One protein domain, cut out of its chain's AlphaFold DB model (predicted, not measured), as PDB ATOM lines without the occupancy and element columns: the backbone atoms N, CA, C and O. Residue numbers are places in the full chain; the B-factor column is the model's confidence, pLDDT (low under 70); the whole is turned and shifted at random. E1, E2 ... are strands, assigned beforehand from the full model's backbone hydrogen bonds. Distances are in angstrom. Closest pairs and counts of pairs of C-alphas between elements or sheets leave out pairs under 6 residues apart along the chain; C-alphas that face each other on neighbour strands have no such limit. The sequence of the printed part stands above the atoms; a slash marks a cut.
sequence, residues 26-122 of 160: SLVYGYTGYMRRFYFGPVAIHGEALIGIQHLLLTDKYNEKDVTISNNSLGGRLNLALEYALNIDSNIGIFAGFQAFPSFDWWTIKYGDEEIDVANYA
ATOM      1  N   SER A  26      38.886  19.963  35.461       82.06
ATOM      2  CA  SER A  26      38.574  19.266  34.213       82.06
ATOM      3  C   SER A  26      39.350  17.962  34.118       82.06
ATOM      4  O   SER A  26      40.523  17.892  34.473       82.06
ATOM      5  N   LEU A  27      38.681  16.927  33.619       83.00
ATOM      6  CA  LEU A  27      39.269  15.617  33.385       83.00
ATOM      7  C   LEU A  27      38.935  15.190  31.963       83.00
ATOM      8  O   LEU A  27      37.762  15.030  31.615       83.00
ATOM      9  N   VAL A  28      39.968  15.048  31.143       87.50
ATOM     10  CA  VAL A  28      39.843  14.723  29.723       87.50
ATOM     11  C   VAL A  28      40.481  13.369  29.472       87.50
ATOM     12  O   VAL A  28      41.553  13.068  29.991       87.50
ATOM     13  N   TYR A  29      39.818  12.558  28.656       89.69
ATOM     14  CA  TYR A  29      40.307  11.249  28.256       89.69
ATOM     15  C   TYR A  29      40.419  11.165  26.738       89.69
ATOM     16  O   TYR A  29      39.470  11.499  26.027       89.69
ATOM     17  N   GLY A  30      41.550  10.669  26.252       91.81
ATOM     18  CA  GLY A  30      41.744  10.280  24.856       91.81
ATOM     19  C   GLY A  30      42.019   8.786  24.765       91.81
ATOM     20  O   GLY A  30      42.770   8.260  25.582       91.81
ATOM     21  N   TYR A  31      41.433   8.103  23.780       93.19
ATOM     22  CA  TYR A  31      41.604   6.661  23.588       93.19
ATOM     23  C   TYR A  31      41.883   6.310  22.131       93.19
ATOM     24  O   TYR A  31      41.340   6.922  21.214       93.19
ATOM     25  N   THR A  32      42.678   5.265  21.939       95.62
ATOM     26  CA  THR A  32      42.828   4.556  20.669       95.62
ATOM     27  C   THR A  32      42.935   3.065  20.951       95.62
ATOM     28  O   THR A  32      43.376   2.659  22.028       95.62
ATOM     29  N   GLY A  33      42.525   2.216  20.015       94.38
ATOM     30  CA  GLY A  33      42.655   0.785  20.227       94.38
ATOM     31  C   GLY A  33      41.927  -0.070  19.216       94.38
ATOM     32  O   GLY A  33      41.672   0.335  18.082       94.38
ATOM     33  N   TYR A  34      41.641  -1.291  19.647       94.06
ATOM     34  CA  TYR A  34      41.112  -2.351  18.813       94.06
ATOM     35  C   TYR A  34      39.732  -2.784  19.297       94.06
ATOM     36  O   TYR A  34      39.479  -2.917  20.493       94.06
ATOM     37  N   MET A  35      38.857  -3.063  18.340       92.75
ATOM     38  CA  MET A  35      37.507  -3.543  18.579       92.75
ATOM     39  C   MET A  35      37.260  -4.780  17.727       92.75
ATOM     40  O   MET A  35      37.575  -4.801  16.534       92.75
ATOM     41  N   ARG A  36      36.642  -5.799  18.326       93.31
ATOM     42  CA  ARG A  36      36.233  -7.017  17.622       93.31
ATOM     43  C   ARG A  36      34.753  -7.281  17.820       93.31
ATOM     44  O   ARG A  36      34.307  -7.438  18.954       93.31
ATOM     45  N   ARG A  37      34.025  -7.384  16.705       92.00
ATOM     46  CA  ARG A  37      32.570  -7.584  16.667       92.00
ATOM     47  C   ARG A  37      32.184  -8.977  16.183       92.00
ATOM     48  O   ARG A  37      32.832  -9.527  15.293       92.00
ATOM     49  N   PHE A  38      31.101  -9.508  16.741       91.81
ATOM     50  CA  PHE A  38      30.463 -10.758  16.337       91.81
ATOM     51  C   PHE A  38      28.980 -10.499  16.068       91.81
ATOM     52  O   PHE A  38      28.257 -10.059  16.962       91.81
ATOM     53  N   TYR A  39      28.543 -10.759  14.837       89.69
ATOM     54  CA  TYR A  39      27.185 -10.478  14.374       89.69
ATOM     55  C   TYR A  39      26.296 -11.722  14.438       89.69
ATOM     56  O   TYR A  39      26.686 -12.806  14.005       89.69
ATOM     57  N   PHE A  40      25.071 -11.527  14.917       91.69
ATOM     58  CA  PHE A  40      23.992 -12.507  14.992       91.69
ATOM     59  C   PHE A  40      22.724 -11.877  14.402       91.69
ATOM     60  O   PHE A  40      21.833 -11.405  15.111       91.69
ATOM     61  N   GLY A  41      22.673 -11.813  13.069       88.06
ATOM     62  CA  GLY A  41      21.629 -11.074  12.360       88.06
ATOM     63  C   GLY A  41      21.719  -9.569  12.660       88.06
ATOM     64  O   GLY A  41      22.799  -9.001  12.500       88.06
ATOM     65  N   PRO A  42      20.626  -8.910  13.090       89.62
ATOM     66  CA  PRO A  42      20.628  -7.475  13.372       89.62
ATOM     67  C   PRO A  42      21.305  -7.116  14.703       89.62
ATOM     68  O   PRO A  42      21.469  -5.938  14.993       89.62
ATOM     69  N   VAL A  43      21.677  -8.096  15.529       93.00
ATOM     70  CA  VAL A  43      22.342  -7.872  16.819       93.00
ATOM     71  C   VAL A  43      23.830  -8.172  16.685       93.00
ATOM     72  O   VAL A  43      24.205  -9.145  16.034       93.00
ATOM     73  N   ALA A  44      24.685  -7.387  17.335       93.25
ATOM     74  CA  ALA A  44      26.102  -7.701  17.464       93.25
ATOM     75  C   ALA A  44      26.569  -7.589  18.915       93.25
ATOM     76  O   ALA A  44      26.134  -6.712  19.655       93.25
ATOM     77  N   ILE A  45      27.478  -8.477  19.308       94.94
ATOM     78  CA  ILE A  45      28.218  -8.375  20.567       94.94
ATOM     79  C   ILE A  45      29.662  -8.060  20.211       94.94
ATOM     80  O   ILE A  45      30.232  -8.685  19.310       94.94
ATOM     81  N   HIS A  46      30.269  -7.105  20.905       94.19
ATOM     82  CA  HIS A  46      31.659  -6.765  20.653       94.19
ATOM     83  C   HIS A  46      32.445  -6.434  21.912       94.19
ATOM     84  O   HIS A  46      31.890  -6.019  22.926       94.19
ATOM     85  N   GLY A  47      33.754  -6.647  21.826       95.56
ATOM     86  CA  GLY A  47      34.713  -6.255  22.847       95.56
ATOM     87  C   GLY A  47      35.644  -5.175  22.317       95.56
ATOM     88  O   GLY A  47      36.061  -5.232  21.156       95.56
ATOM     89  N   GLU A  48      35.982  -4.219  23.173       95.50
ATOM     90  CA  GLU A  48      36.912  -3.133  22.869       95.50
ATOM     91  C   GLU A  48      38.067  -3.152  23.865       95.50
ATOM     92  O   GLU A  48      37.856  -3.240  25.077       95.50
ATOM     93  N   ALA A  49      39.285  -3.044  23.343       96.38
ATOM     94  CA  ALA A  49      40.493  -2.848  24.122       96.38
ATOM     95  C   ALA A  49      41.166  -1.556  23.676       96.38
ATOM     96  O   ALA A  49      41.595  -1.426  22.527       96.38
ATOM     97  N   LEU A  50      41.237  -0.600  24.594       96.12
ATOM     98  CA  LEU A  50      41.676   0.761  24.341       96.12
ATOM     99  C   LEU A  50      42.863   1.082  25.241       96.12
ATOM    100  O   LEU A  50      42.823   0.825  26.444       96.12
ATOM    101  N   ILE A  51      43.890   1.691  24.668       95.88
ATOM    102  CA  ILE A  51      44.911   2.425  25.411       95.88
ATOM    103  C   ILE A  51      44.537   3.905  25.383       95.88
ATOM    104  O   ILE A  51      43.922   4.377  24.422       95.88
ATOM    105  N   GLY A  52      44.859   4.643  26.435       94.25
ATOM    106  CA  GLY A  52      44.448   6.034  26.529       94.25
ATOM    107  C   GLY A  52      45.365   6.908  27.356       94.25
ATOM    108  O   GLY A  52      46.191   6.428  28.131       94.25
ATOM    109  N   ILE A  53      45.166   8.209  27.180       93.19
ATOM    110  CA  ILE A  53      45.749   9.276  27.988       93.19
ATOM    111  C   ILE A  53      44.620   9.886  28.817       93.19
ATOM    112  O   ILE A  53      43.539  10.165  28.291       93.19
ATOM    113  N   GLN A  54      44.875  10.102  30.099       91.75
ATOM    114  CA  GLN A  54      44.046  10.913  30.979       91.75
ATOM    115  C   GLN A  54      44.802  12.206  31.283       91.75
ATOM    116  O   GLN A  54      45.960  12.163  31.691       91.75
ATOM    117  N   HIS A  55      44.131  13.339  31.110       89.88
ATOM    118  CA  HIS A  55      44.642  14.661  31.442       89.88
ATOM    119  C   HIS A  55      43.754  15.293  32.515       89.88
ATOM    120  O   HIS A  55      42.570  15.555  32.275       89.88
ATOM    121  N   LEU A  56      44.319  15.508  33.699       86.94
ATOM    122  CA  LEU A  56      43.702  16.277  34.773       86.94
ATOM    123  C   LEU A  56      44.198  17.719  34.695       86.94
ATOM    124  O   LEU A  56      45.403  17.943  34.604       86.94
ATOM    125  N   LEU A  57      43.275  18.667  34.805       85.44
ATOM    126  CA  LEU A  57      43.549  20.096  34.829       85.44
ATOM    127  C   LEU A  57      42.824  20.744  36.010       85.44
ATOM    128  O   LEU A  57      41.601  20.630  36.133       85.44
ATOM    129  N   LEU A  58      43.579  21.436  36.854       81.88
ATOM    130  CA  LEU A  58      43.085  22.251  37.958       81.88
ATOM    131  C   LEU A  58      43.587  23.676  37.742       81.88
ATOM    132  O   LEU A  58      44.789  23.883  37.599       81.88
ATOM    133  N   THR A  59      42.682  24.647  37.716       81.19
ATOM    134  CA  THR A  59      43.036  26.066  37.576       81.19
ATOM    135  C   THR A  59      42.569  26.827  38.803       81.19
ATOM    136  O   THR A  59      41.429  26.633  39.217       81.19
ATOM    137  N   ASP A  60      43.447  27.669  39.346       79.44
ATOM    138  CA  ASP A  60      43.254  28.514  40.525       79.44
ATOM    139  C   ASP A  60      43.835  29.919  40.316       79.44
ATOM    140  O   ASP A  60      44.539  30.162  39.336       79.44
ATOM    141  N   LYS A  61      43.559  30.849  41.230       75.56
ATOM    142  CA  LYS A  61      44.199  32.161  41.307       75.56
ATOM    143  C   LYS A  61      44.977  32.304  42.608       75.56
ATOM    144  O   LYS A  61      44.430  32.161  43.695       75.56
ATOM    145  N   TYR A  62      46.244  32.684  42.494       68.12
ATOM    146  CA  TYR A  62      47.120  32.968  43.629       68.12
ATOM    147  C   TYR A  62      47.856  34.287  43.396       68.12
ATOM    148  O   TYR A  62      48.496  34.461  42.361       68.12
ATOM    149  N   ASN A  63      47.765  35.229  44.343       78.56
ATOM    150  CA  ASN A  63      48.372  36.567  44.237       78.56
ATOM    151  C   ASN A  63      48.069  37.277  42.899       78.56
ATOM    152  O   ASN A  63      48.981  37.739  42.215       78.56
ATOM    153  N   GLU A  64      46.790  37.319  42.508       77.75
ATOM    154  CA  GLU A  64      46.306  37.906  41.240       77.75
ATOM    155  C   GLU A  64      46.840  37.235  39.957       77.75
ATOM    156  O   GLU A  64      46.568  37.712  38.854       77.75
ATOM    157  N   LYS A  65      47.552  36.106  40.071       74.81
ATOM    158  CA  LYS A  65      48.046  35.311  38.942       74.81
ATOM    159  C   LYS A  65      47.292  33.995  38.818       74.81
ATOM    160  O   LYS A  65      46.964  33.359  39.818       74.81
ATOM    161  N   ASP A  66      47.066  33.570  37.581       80.56
ATOM    162  CA  ASP A  66      46.484  32.262  37.299       80.56
ATOM    163  C   ASP A  66      47.517  31.162  37.577       80.56
ATOM    164  O   ASP A  66      48.667  31.226  37.127       80.56
ATOM    165  N   VAL A  67      47.093  30.145  38.316       79.25
ATOM    166  CA  VAL A  67      47.850  28.934  38.621       79.25
ATOM    167  C   VAL A  67      47.149  27.769  37.955       79.25
ATOM    168  O   VAL A  67      45.951  27.577  38.123       79.25
ATOM    169  N   THR A  68      47.873  26.976  37.181       82.62
ATOM    170  CA  THR A  68      47.334  25.771  36.556       82.62
ATOM    171  C   THR A  68      48.191  24.582  36.934       82.62
ATOM    172  O   THR A  68      49.383  24.564  36.655       82.62
ATOM    173  N   ILE A  69      47.576  23.584  37.554       82.06
ATOM    174  CA  ILE A  69      48.197  22.311  37.902       82.06
ATOM    175  C   ILE A  69      47.620  21.263  36.957       82.06
ATOM    176  O   ILE A  69      46.400  21.116  36.850       82.06
ATOM    177  N   SER A  70      48.488  20.523  36.277       86.00
ATOM    178  CA  SER A  70      48.065  19.445  35.390       86.00
ATOM    179  C   SER A  70      48.833  18.156  35.630       86.00
ATOM    180  O   SER A  70      50.010  18.177  35.992       86.00
ATOM    181  N   ASN A  71      48.146  17.035  35.420       86.69
ATOM    182  CA  ASN A  71      48.731  15.702  35.454       86.69
ATOM    183  C   ASN A  71      48.307  14.908  34.224       86.69
ATOM    184  O   ASN A  71      47.132  14.911  33.847       86.69
ATOM    185  N   ASN A  72      49.265  14.202  33.634       88.50
ATOM    186  CA  ASN A  72      49.021  13.279  32.539       88.50
ATOM    187  C   ASN A  72      49.284  11.852  33.013       88.50
ATOM    188  O   ASN A  72      50.322  11.567  33.609       88.50
ATOM    189  N   SER A  73      48.381  10.932  32.691       89.44
ATOM    190  CA  SER A  73      48.590   9.509  32.940       89.44
ATOM    191  C   SER A  73      48.241   8.664  31.726       89.44
ATOM    192  O   SER A  73      47.369   9.002  30.923       89.44
ATOM    193  N   LEU A  74      48.958   7.550  31.580       92.75
ATOM    194  CA  LEU A  74      48.698   6.543  30.559       92.75
ATOM    195  C   LEU A  74      47.958   5.374  31.186       92.75
ATOM    196  O   LEU A  74      48.288   4.923  32.280       92.75
ATOM    197  N   GLY A  75      46.964   4.863  30.479       93.69
ATOM    198  CA  GLY A  75      46.137   3.780  30.975       93.69
ATOM    199  C   GLY A  75      45.397   3.075  29.861       93.69
ATOM    200  O   GLY A  75      45.763   3.151  28.686       93.69
ATOM    201  N   GLY A  76      44.335   2.379  30.238       95.44
ATOM    202  CA  GLY A  76      43.512   1.662  29.283       95.44
ATOM    203  C   GLY A  76      42.072   1.508  29.727       95.44
ATOM    204  O   GLY A  76      41.710   1.771  30.877       95.44
ATOM    205  N   ARG A  77      41.247   1.080  28.778       95.75
ATOM    206  CA  ARG A  77      39.837   0.767  28.972       95.75
ATOM    207  C   ARG A  77      39.500  -0.533  28.255       95.75
ATOM    208  O   ARG A  77      39.918  -0.752  27.118       95.75
ATOM    209  N   LEU A  78      38.730  -1.376  28.930       96.94
ATOM    210  CA  LEU A  78      38.154  -2.593  28.374       96.94
ATOM    211  C   LEU A  78      36.634  -2.481  28.425       96.94
ATOM    212  O   LEU A  78      36.085  -2.256  29.504       96.94
ATOM    213  N   ASN A  79      35.975  -2.670  27.284       96.44
ATOM    214  CA  ASN A  79      34.518  -2.638  27.180       96.44
ATOM    215  C   ASN A  79      33.972  -3.931  26.581       96.44
ATOM    216  O   ASN A  79      34.584  -4.541  25.702       96.44
ATOM    217  N   LEU A  80      32.771  -4.294  27.019       97.06
ATOM    218  CA  LEU A  80      31.874  -5.211  26.333       97.06
ATOM    219  C   LEU A  80      30.626  -4.433  25.927       97.06
ATOM    220  O   LEU A  80      30.075  -3.672  26.725       97.06
ATOM    221  N   ALA A  81      30.172  -4.630  24.695       95.62
ATOM    222  CA  ALA A  81      29.030  -3.912  24.157       95.62
ATOM    223  C   ALA A  81      28.055  -4.819  23.413       95.62
ATOM    224  O   ALA A  81      28.417  -5.872  22.878       95.62
ATOM    225  N   LEU A  82      26.814  -4.348  23.366       95.88
ATOM    226  CA  LEU A  82      25.714  -4.899  22.596       95.88
ATOM    227  C   LEU A  82      25.230  -3.827  21.618       95.88
ATOM    228  O   LEU A  82      24.896  -2.720  22.037       95.88
ATOM    229  N   GLU A  83      25.156  -4.168  20.338       95.25
ATOM    230  CA  GLU A  83      24.665  -3.308  19.261       95.25
ATOM    231  C   GLU A  83      23.430  -3.908  18.593       95.25
ATOM    232  O   GLU A  83      23.313  -5.125  18.443       95.25
ATOM    233  N   TYR A  84      22.554  -3.034  18.109       93.38
ATOM    234  CA  TYR A  84      21.440  -3.355  17.232       93.38
ATOM    235  C   TYR A  84      21.525  -2.513  15.953       93.38
ATOM    236  O   TYR A  84      21.664  -1.288  16.008       93.38
ATOM    237  N   ALA A  85      21.450  -3.167  14.798       91.31
ATOM    238  CA  ALA A  85      21.403  -2.532  13.489       91.31
ATOM    239  C   ALA A  85      20.002  -1.961  13.236       91.31
ATOM    240  O   ALA A  85      19.025  -2.702  13.134       91.31
ATOM    241  N   LEU A  86      19.910  -0.636  13.129       88.31
ATOM    242  CA  LEU A  86      18.671   0.068  12.791       88.31
ATOM    243  C   LEU A  86      18.402   0.007  11.284       88.31
ATOM    244  O   LEU A  86      17.254  -0.078  10.854       88.31
ATOM    245  N   ASN A  87      19.468   0.065  10.486       83.62
ATOM    246  CA  ASN A  87      19.471  -0.116   9.038       83.62
ATOM    247  C   ASN A  87      20.877  -0.564   8.588       83.62
ATOM    248  O   ASN A  87      21.718  -0.886   9.426       83.62
ATOM    249  N   ILE A  88      21.129  -0.610   7.276       79.69
ATOM    250  CA  ILE A  88      22.424  -1.035   6.714       79.69
ATOM    251  C   ILE A  88      23.595  -0.102   7.077       79.69
ATOM    252  O   ILE A  88      24.737  -0.552   7.100       79.69
ATOM    253  N   ASP A  89      23.310   1.155   7.419       83.56
ATOM    254  CA  ASP A  89      24.307   2.205   7.651       83.56
ATOM    255  C   ASP A  89      24.399   2.636   9.126       83.56
ATOM    256  O   ASP A  89      25.302   3.383   9.500       83.56
ATOM    257  N   SER A  90      23.441   2.235   9.969       88.56
ATOM    258  CA  SER A  90      23.246   2.790  11.313       88.56
ATOM    259  C   SER A  90      23.047   1.711  12.368       88.56
ATOM    260  O   SER A  90      22.156   0.862  12.256       88.56
ATOM    261  N   ASN A  91      23.789   1.828  13.465       91.56
ATOM    262  CA  ASN A  91      23.687   0.966  14.636       91.56
ATOM    263  C   ASN A  91      23.520   1.815  15.897       91.56
ATOM    264  O   ASN A  91      24.119   2.882  16.029       91.56
ATOM    265  N   ILE A  92      22.744   1.310  16.848       94.81
ATOM    266  CA  ILE A  92      22.703   1.824  18.218       94.81
ATOM    267  C   ILE A  92      23.273   0.763  19.145       94.81
ATOM    268  O   ILE A  92      23.004  -0.424  18.961       94.81
ATOM    269  N   GLY A  93      24.057   1.168  20.135       94.12
ATOM    270  CA  GLY A  93      24.652   0.227  21.066       94.12
ATOM    271  C   GLY A  93      24.760   0.765  22.476       94.12
ATOM    272  O   GLY A  93      24.712   1.971  22.719       94.12
ATOM    273  N   ILE A  94      24.906  -0.173  23.403       96.38
ATOM    274  CA  ILE A  94      25.236   0.082  24.799       96.38
ATOM    275  C   ILE A  94      26.529  -0.645  25.131       96.38
ATOM    276  O   ILE A  94      26.749  -1.759  24.658       96.38
ATOM    277  N   PHE A  95      27.370  -0.042  25.962       96.06
ATOM    278  CA  PHE A  95      28.563  -0.699  26.484       96.06
ATOM    279  C   PHE A  95      28.646  -0.573  27.997       96.06
ATOM    280  O   PHE A  95      28.134   0.379  28.592       96.06
ATOM    281  N   ALA A  96      29.328  -1.540  28.594       97.06
ATOM    282  CA  ALA A  96      29.788  -1.498  29.966       97.06
ATOM    283  C   ALA A  96      31.225  -2.017  30.020       97.06
ATOM    284  O   ALA A  96      31.624  -2.899  29.256       97.06
ATOM    285  N   GLY A  97      32.013  -1.467  30.925       96.12
ATOM    286  CA  GLY A  97      33.430  -1.748  30.972       96.12
ATOM    287  C   GLY A  97      34.109  -1.127  32.168       96.12
ATOM    288  O   GLY A  97      33.476  -0.674  33.127       96.12
ATOM    289  N   PHE A  98      35.426  -1.078  32.088       95.88
ATOM    290  CA  PHE A  98      36.268  -0.599  33.166       95.88
ATOM    291  C   PHE A  98      37.500   0.094  32.605       95.88
ATOM    292  O   PHE A  98      38.052  -0.336  31.590       95.88
ATOM    293  N   GLN A  99      37.932   1.160  33.270       94.88
ATOM    294  CA  GLN A  99      39.158   1.867  32.929       94.88
ATOM    295  C   GLN A  99      40.112   1.915  34.115       94.88
ATOM    296  O   GLN A  99      39.690   2.007  35.270       94.88
ATOM    297  N   ALA A 100      41.401   1.878  33.799       93.38
ATOM    298  CA  ALA A 100      42.479   1.957  34.766       93.38
ATOM    299  C   ALA A 100      43.567   2.894  34.238       93.38
ATOM    300  O   ALA A 100      44.136   2.658  33.171       93.38
ATOM    301  N   PHE A 101      43.852   3.932  35.012       90.88
ATOM    302  CA  PHE A 101      44.957   4.860  34.814       90.88
ATOM    303  C   PHE A 101      45.791   4.853  36.093       90.88
ATOM    304  O   PHE A 101      45.374   5.460  37.086       90.88
ATOM    305  N   PRO A 102      46.913   4.112  36.133       86.81
ATOM    306  CA  PRO A 102      47.830   4.178  37.260       86.81
ATOM    307  C   PRO A 102      48.418   5.585  37.397       86.81
ATOM    308  O   PRO A 102      48.339   6.410  36.486       86.81
ATOM    309  N   SER A 103      49.007   5.845  38.559       81.31
ATOM    310  CA  SER A 103      49.671   7.116  38.822       81.31
ATOM    311  C   SER A 103      50.921   7.266  37.961       81.31
ATOM    312  O   SER A 103      51.691   6.316  37.813       81.31
ATOM    313  N   PHE A 104      51.094   8.454  37.390       80.19
ATOM    314  CA  PHE A 104      52.254   8.839  36.597       80.19
ATOM    315  C   PHE A 104      52.826  10.146  37.136       80.19
ATOM    316  O   PHE A 104      52.091  11.089  37.436       80.19
ATOM    317  N   ASP A 105      54.153  10.216  37.163       76.50
ATOM    318  CA  ASP A 105      54.919  11.366  37.648       76.50
ATOM    319  C   ASP A 105      55.043  12.484  36.607       76.50
ATOM    320  O   ASP A 105      56.029  13.214  36.567       76.50
ATOM    321  N   TRP A 106      54.042  12.621  35.742       83.00
ATOM    322  CA  TRP A 106      54.008  13.651  34.717       83.00
ATOM    323  C   TRP A 106      53.129  14.808  35.185       83.00
ATOM    324  O   TRP A 106      51.925  14.846  34.920       83.00
ATOM    325  N   TRP A 107      53.753  15.738  35.907       81.38
ATOM    326  CA  TRP A 107      53.112  16.897  36.520       81.38
ATOM    327  C   TRP A 107      53.687  18.205  35.991       81.38
ATOM    328  O   TRP A 107      54.899  18.400  35.978       81.38
ATOM    329  N   THR A 108      52.806  19.138  35.652       81.31
ATOM    330  CA  THR A 108      53.192  20.472  35.192       81.31
ATOM    331  C   THR A 108      52.430  21.522  35.985       81.31
ATOM    332  O   THR A 108      51.206  21.422  36.124       81.31
ATOM    333  N   ILE A 109      53.147  22.528  36.490       80.00
ATOM    334  CA  ILE A 109      52.564  23.697  37.152       80.00
ATOM    335  C   ILE A 109      52.886  24.933  36.318       80.00
ATOM    336  O   ILE A 109      54.047  25.217  36.033       80.00
ATOM    337  N   LYS A 110      51.852  25.687  35.956       81.19
ATOM    338  CA  LYS A 110      51.967  26.990  35.308       81.19
ATOM    339  C   LYS A 110      51.545  28.085  36.282       81.19
ATOM    340  O   LYS A 110      50.456  28.002  36.842       81.19
ATOM    341  N   TYR A 111      52.387  29.095  36.474       78.31
ATOM    342  CA  TYR A 111      52.138  30.255  37.332       78.31
ATOM    343  C   TYR A 111      52.306  31.544  36.518       78.31
ATOM    344  O   TYR A 111      53.423  31.958  36.200       78.31
ATOM    345  N   GLY A 112      51.199  32.191  36.147       75.62
ATOM    346  CA  GLY A 112      51.226  33.260  35.145       75.62
ATOM    347  C   GLY A 112      51.742  32.742  33.794       75.62
ATOM    348  O   GLY A 112      51.178  31.799  33.242       75.62
ATOM    349  N   ASP A 113      52.817  33.336  33.272       74.44
ATOM    350  CA  ASP A 113      53.440  32.938  31.997       74.44
ATOM    351  C   ASP A 113      54.556  31.890  32.153       74.44
ATOM    352  O   ASP A 113      55.059  31.374  31.154       74.44
ATOM    353  N   GLU A 114      54.944  31.557  33.385       74.75
ATOM    354  CA  GLU A 114      56.008  30.592  33.659       74.75
ATOM    355  C   GLU A 114      55.431  29.182  33.808       74.75
ATOM    356  O   GLU A 114      54.471  28.967  34.549       74.75
ATOM    357  N   GLU A 115      56.023  28.215  33.109       71.38
ATOM    358  CA  GLU A 115      55.672  26.796  33.182       71.38
ATOM    359  C   GLU A 115      56.861  26.012  33.733       71.38
ATOM    360  O   GLU A 115      57.981  26.122  33.230       71.38
ATOM    361  N   ILE A 116      56.617  25.231  34.783       67.38
ATOM    362  CA  ILE A 116      57.626  24.416  35.451       67.38
ATOM    363  C   ILE A 116      57.176  22.956  35.395       67.38
ATOM    364  O   ILE A 116      56.074  22.606  35.831       67.38
ATOM    365  N   ASP A 117      58.053  22.095  34.879       61.09
ATOM    366  CA  ASP A 117      57.921  20.647  35.015       61.09
ATOM    367  C   ASP A 117      58.306  20.243  36.444       61.09
ATOM    368  O   ASP A 117      59.444  20.427  36.889       61.09
ATOM    369  N   VAL A 118      57.332  19.715  37.181       59.66
ATOM    370  CA  VAL A 118      57.484  19.373  38.599       59.66
ATOM    371  C   VAL A 118      58.247  18.058  38.770       59.66
ATOM    372  O   VAL A 118      58.743  17.779  39.866       59.66
ATOM    373  N   ALA A 119      58.410  17.270  37.696       55.28
ATOM    374  CA  ALA A 119      59.098  15.980  37.732       55.28
ATOM    375  C   ALA A 119      60.546  16.072  38.254       55.28
ATOM    376  O   ALA A 119      61.051  15.094  38.795       55.28
ATOM    377  N   ASN A 120      61.190  17.244  38.153       48.84
ATOM    378  CA  ASN A 120      62.567  17.471  38.611       48.84
ATOM    379  C   ASN A 120      62.700  18.072  40.025       48.84
ATOM    380  O   ASN A 120      63.823  18.216  40.501       48.84
ATOM    381  N   TYR A 121      61.602  18.456  40.691       47.66
ATOM    382  CA  TYR A 121      61.661  19.228  41.947       47.66
ATOM    383  C   TYR A 121      61.063  18.527  43.174       47.66
ATOM    384  O   TYR A 121      61.395  18.903  44.296       47.66
ATOM    385  N   ALA A 122      60.190  17.532  42.999       52.91
ATOM    386  CA  ALA A 122      59.367  17.006  44.088       52.91
ATOM    387  C   ALA A 122      59.625  15.516  44.357       52.91
ATOM    388  O   ALA A 122      58.853  14.655  43.933       52.91
TER     389      ALA A 122
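AT A GLANCE: This is residues 26 to 122 of the 160 residues of an uncharacterized protein of Candidatus Marinimicrobia bacterium ADurb.Bin030 (UniProt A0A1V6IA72). Picture a twisted sheet bent into a V: hairpin E2 and E3 spans both arms, E4 follows one, hairpin E5 and E6 the other. The 97 printed residues hold six named strands, E1 to E6, all-strand; E1 to E4 form a meander, each the antiparallel neighbour of the one before. It is extended: radius of gyration of the C-alphas 19.8 A, spans 62 by 25 by 17 A.

HOW THE PARTS SIT: E3, residues 65 to 85, has E2, residues 43 to 62, on one side and E4, residues 90 to 101, and E5, residues 106 to 111, on the other. Within hydrogen-bond range find N 54 and O 73, 2.8 A, N 80 and O 96, 2.9 A, and N 70 and O 108, 2.9 A.

IN THESE COORDINATES: Find E1, residues 26 to 40, E2's neighbour, at C-alpha 26 (38.574, 19.266, 34.213). E3 measures 52.8 A; E6, residues 114 to 117, E5's neighbour, ends at (57.921, 20.647, 35.015).

THE WHOLE: The printed part has no cut; residues 62 and 116 to 122 have pLDDT under 70.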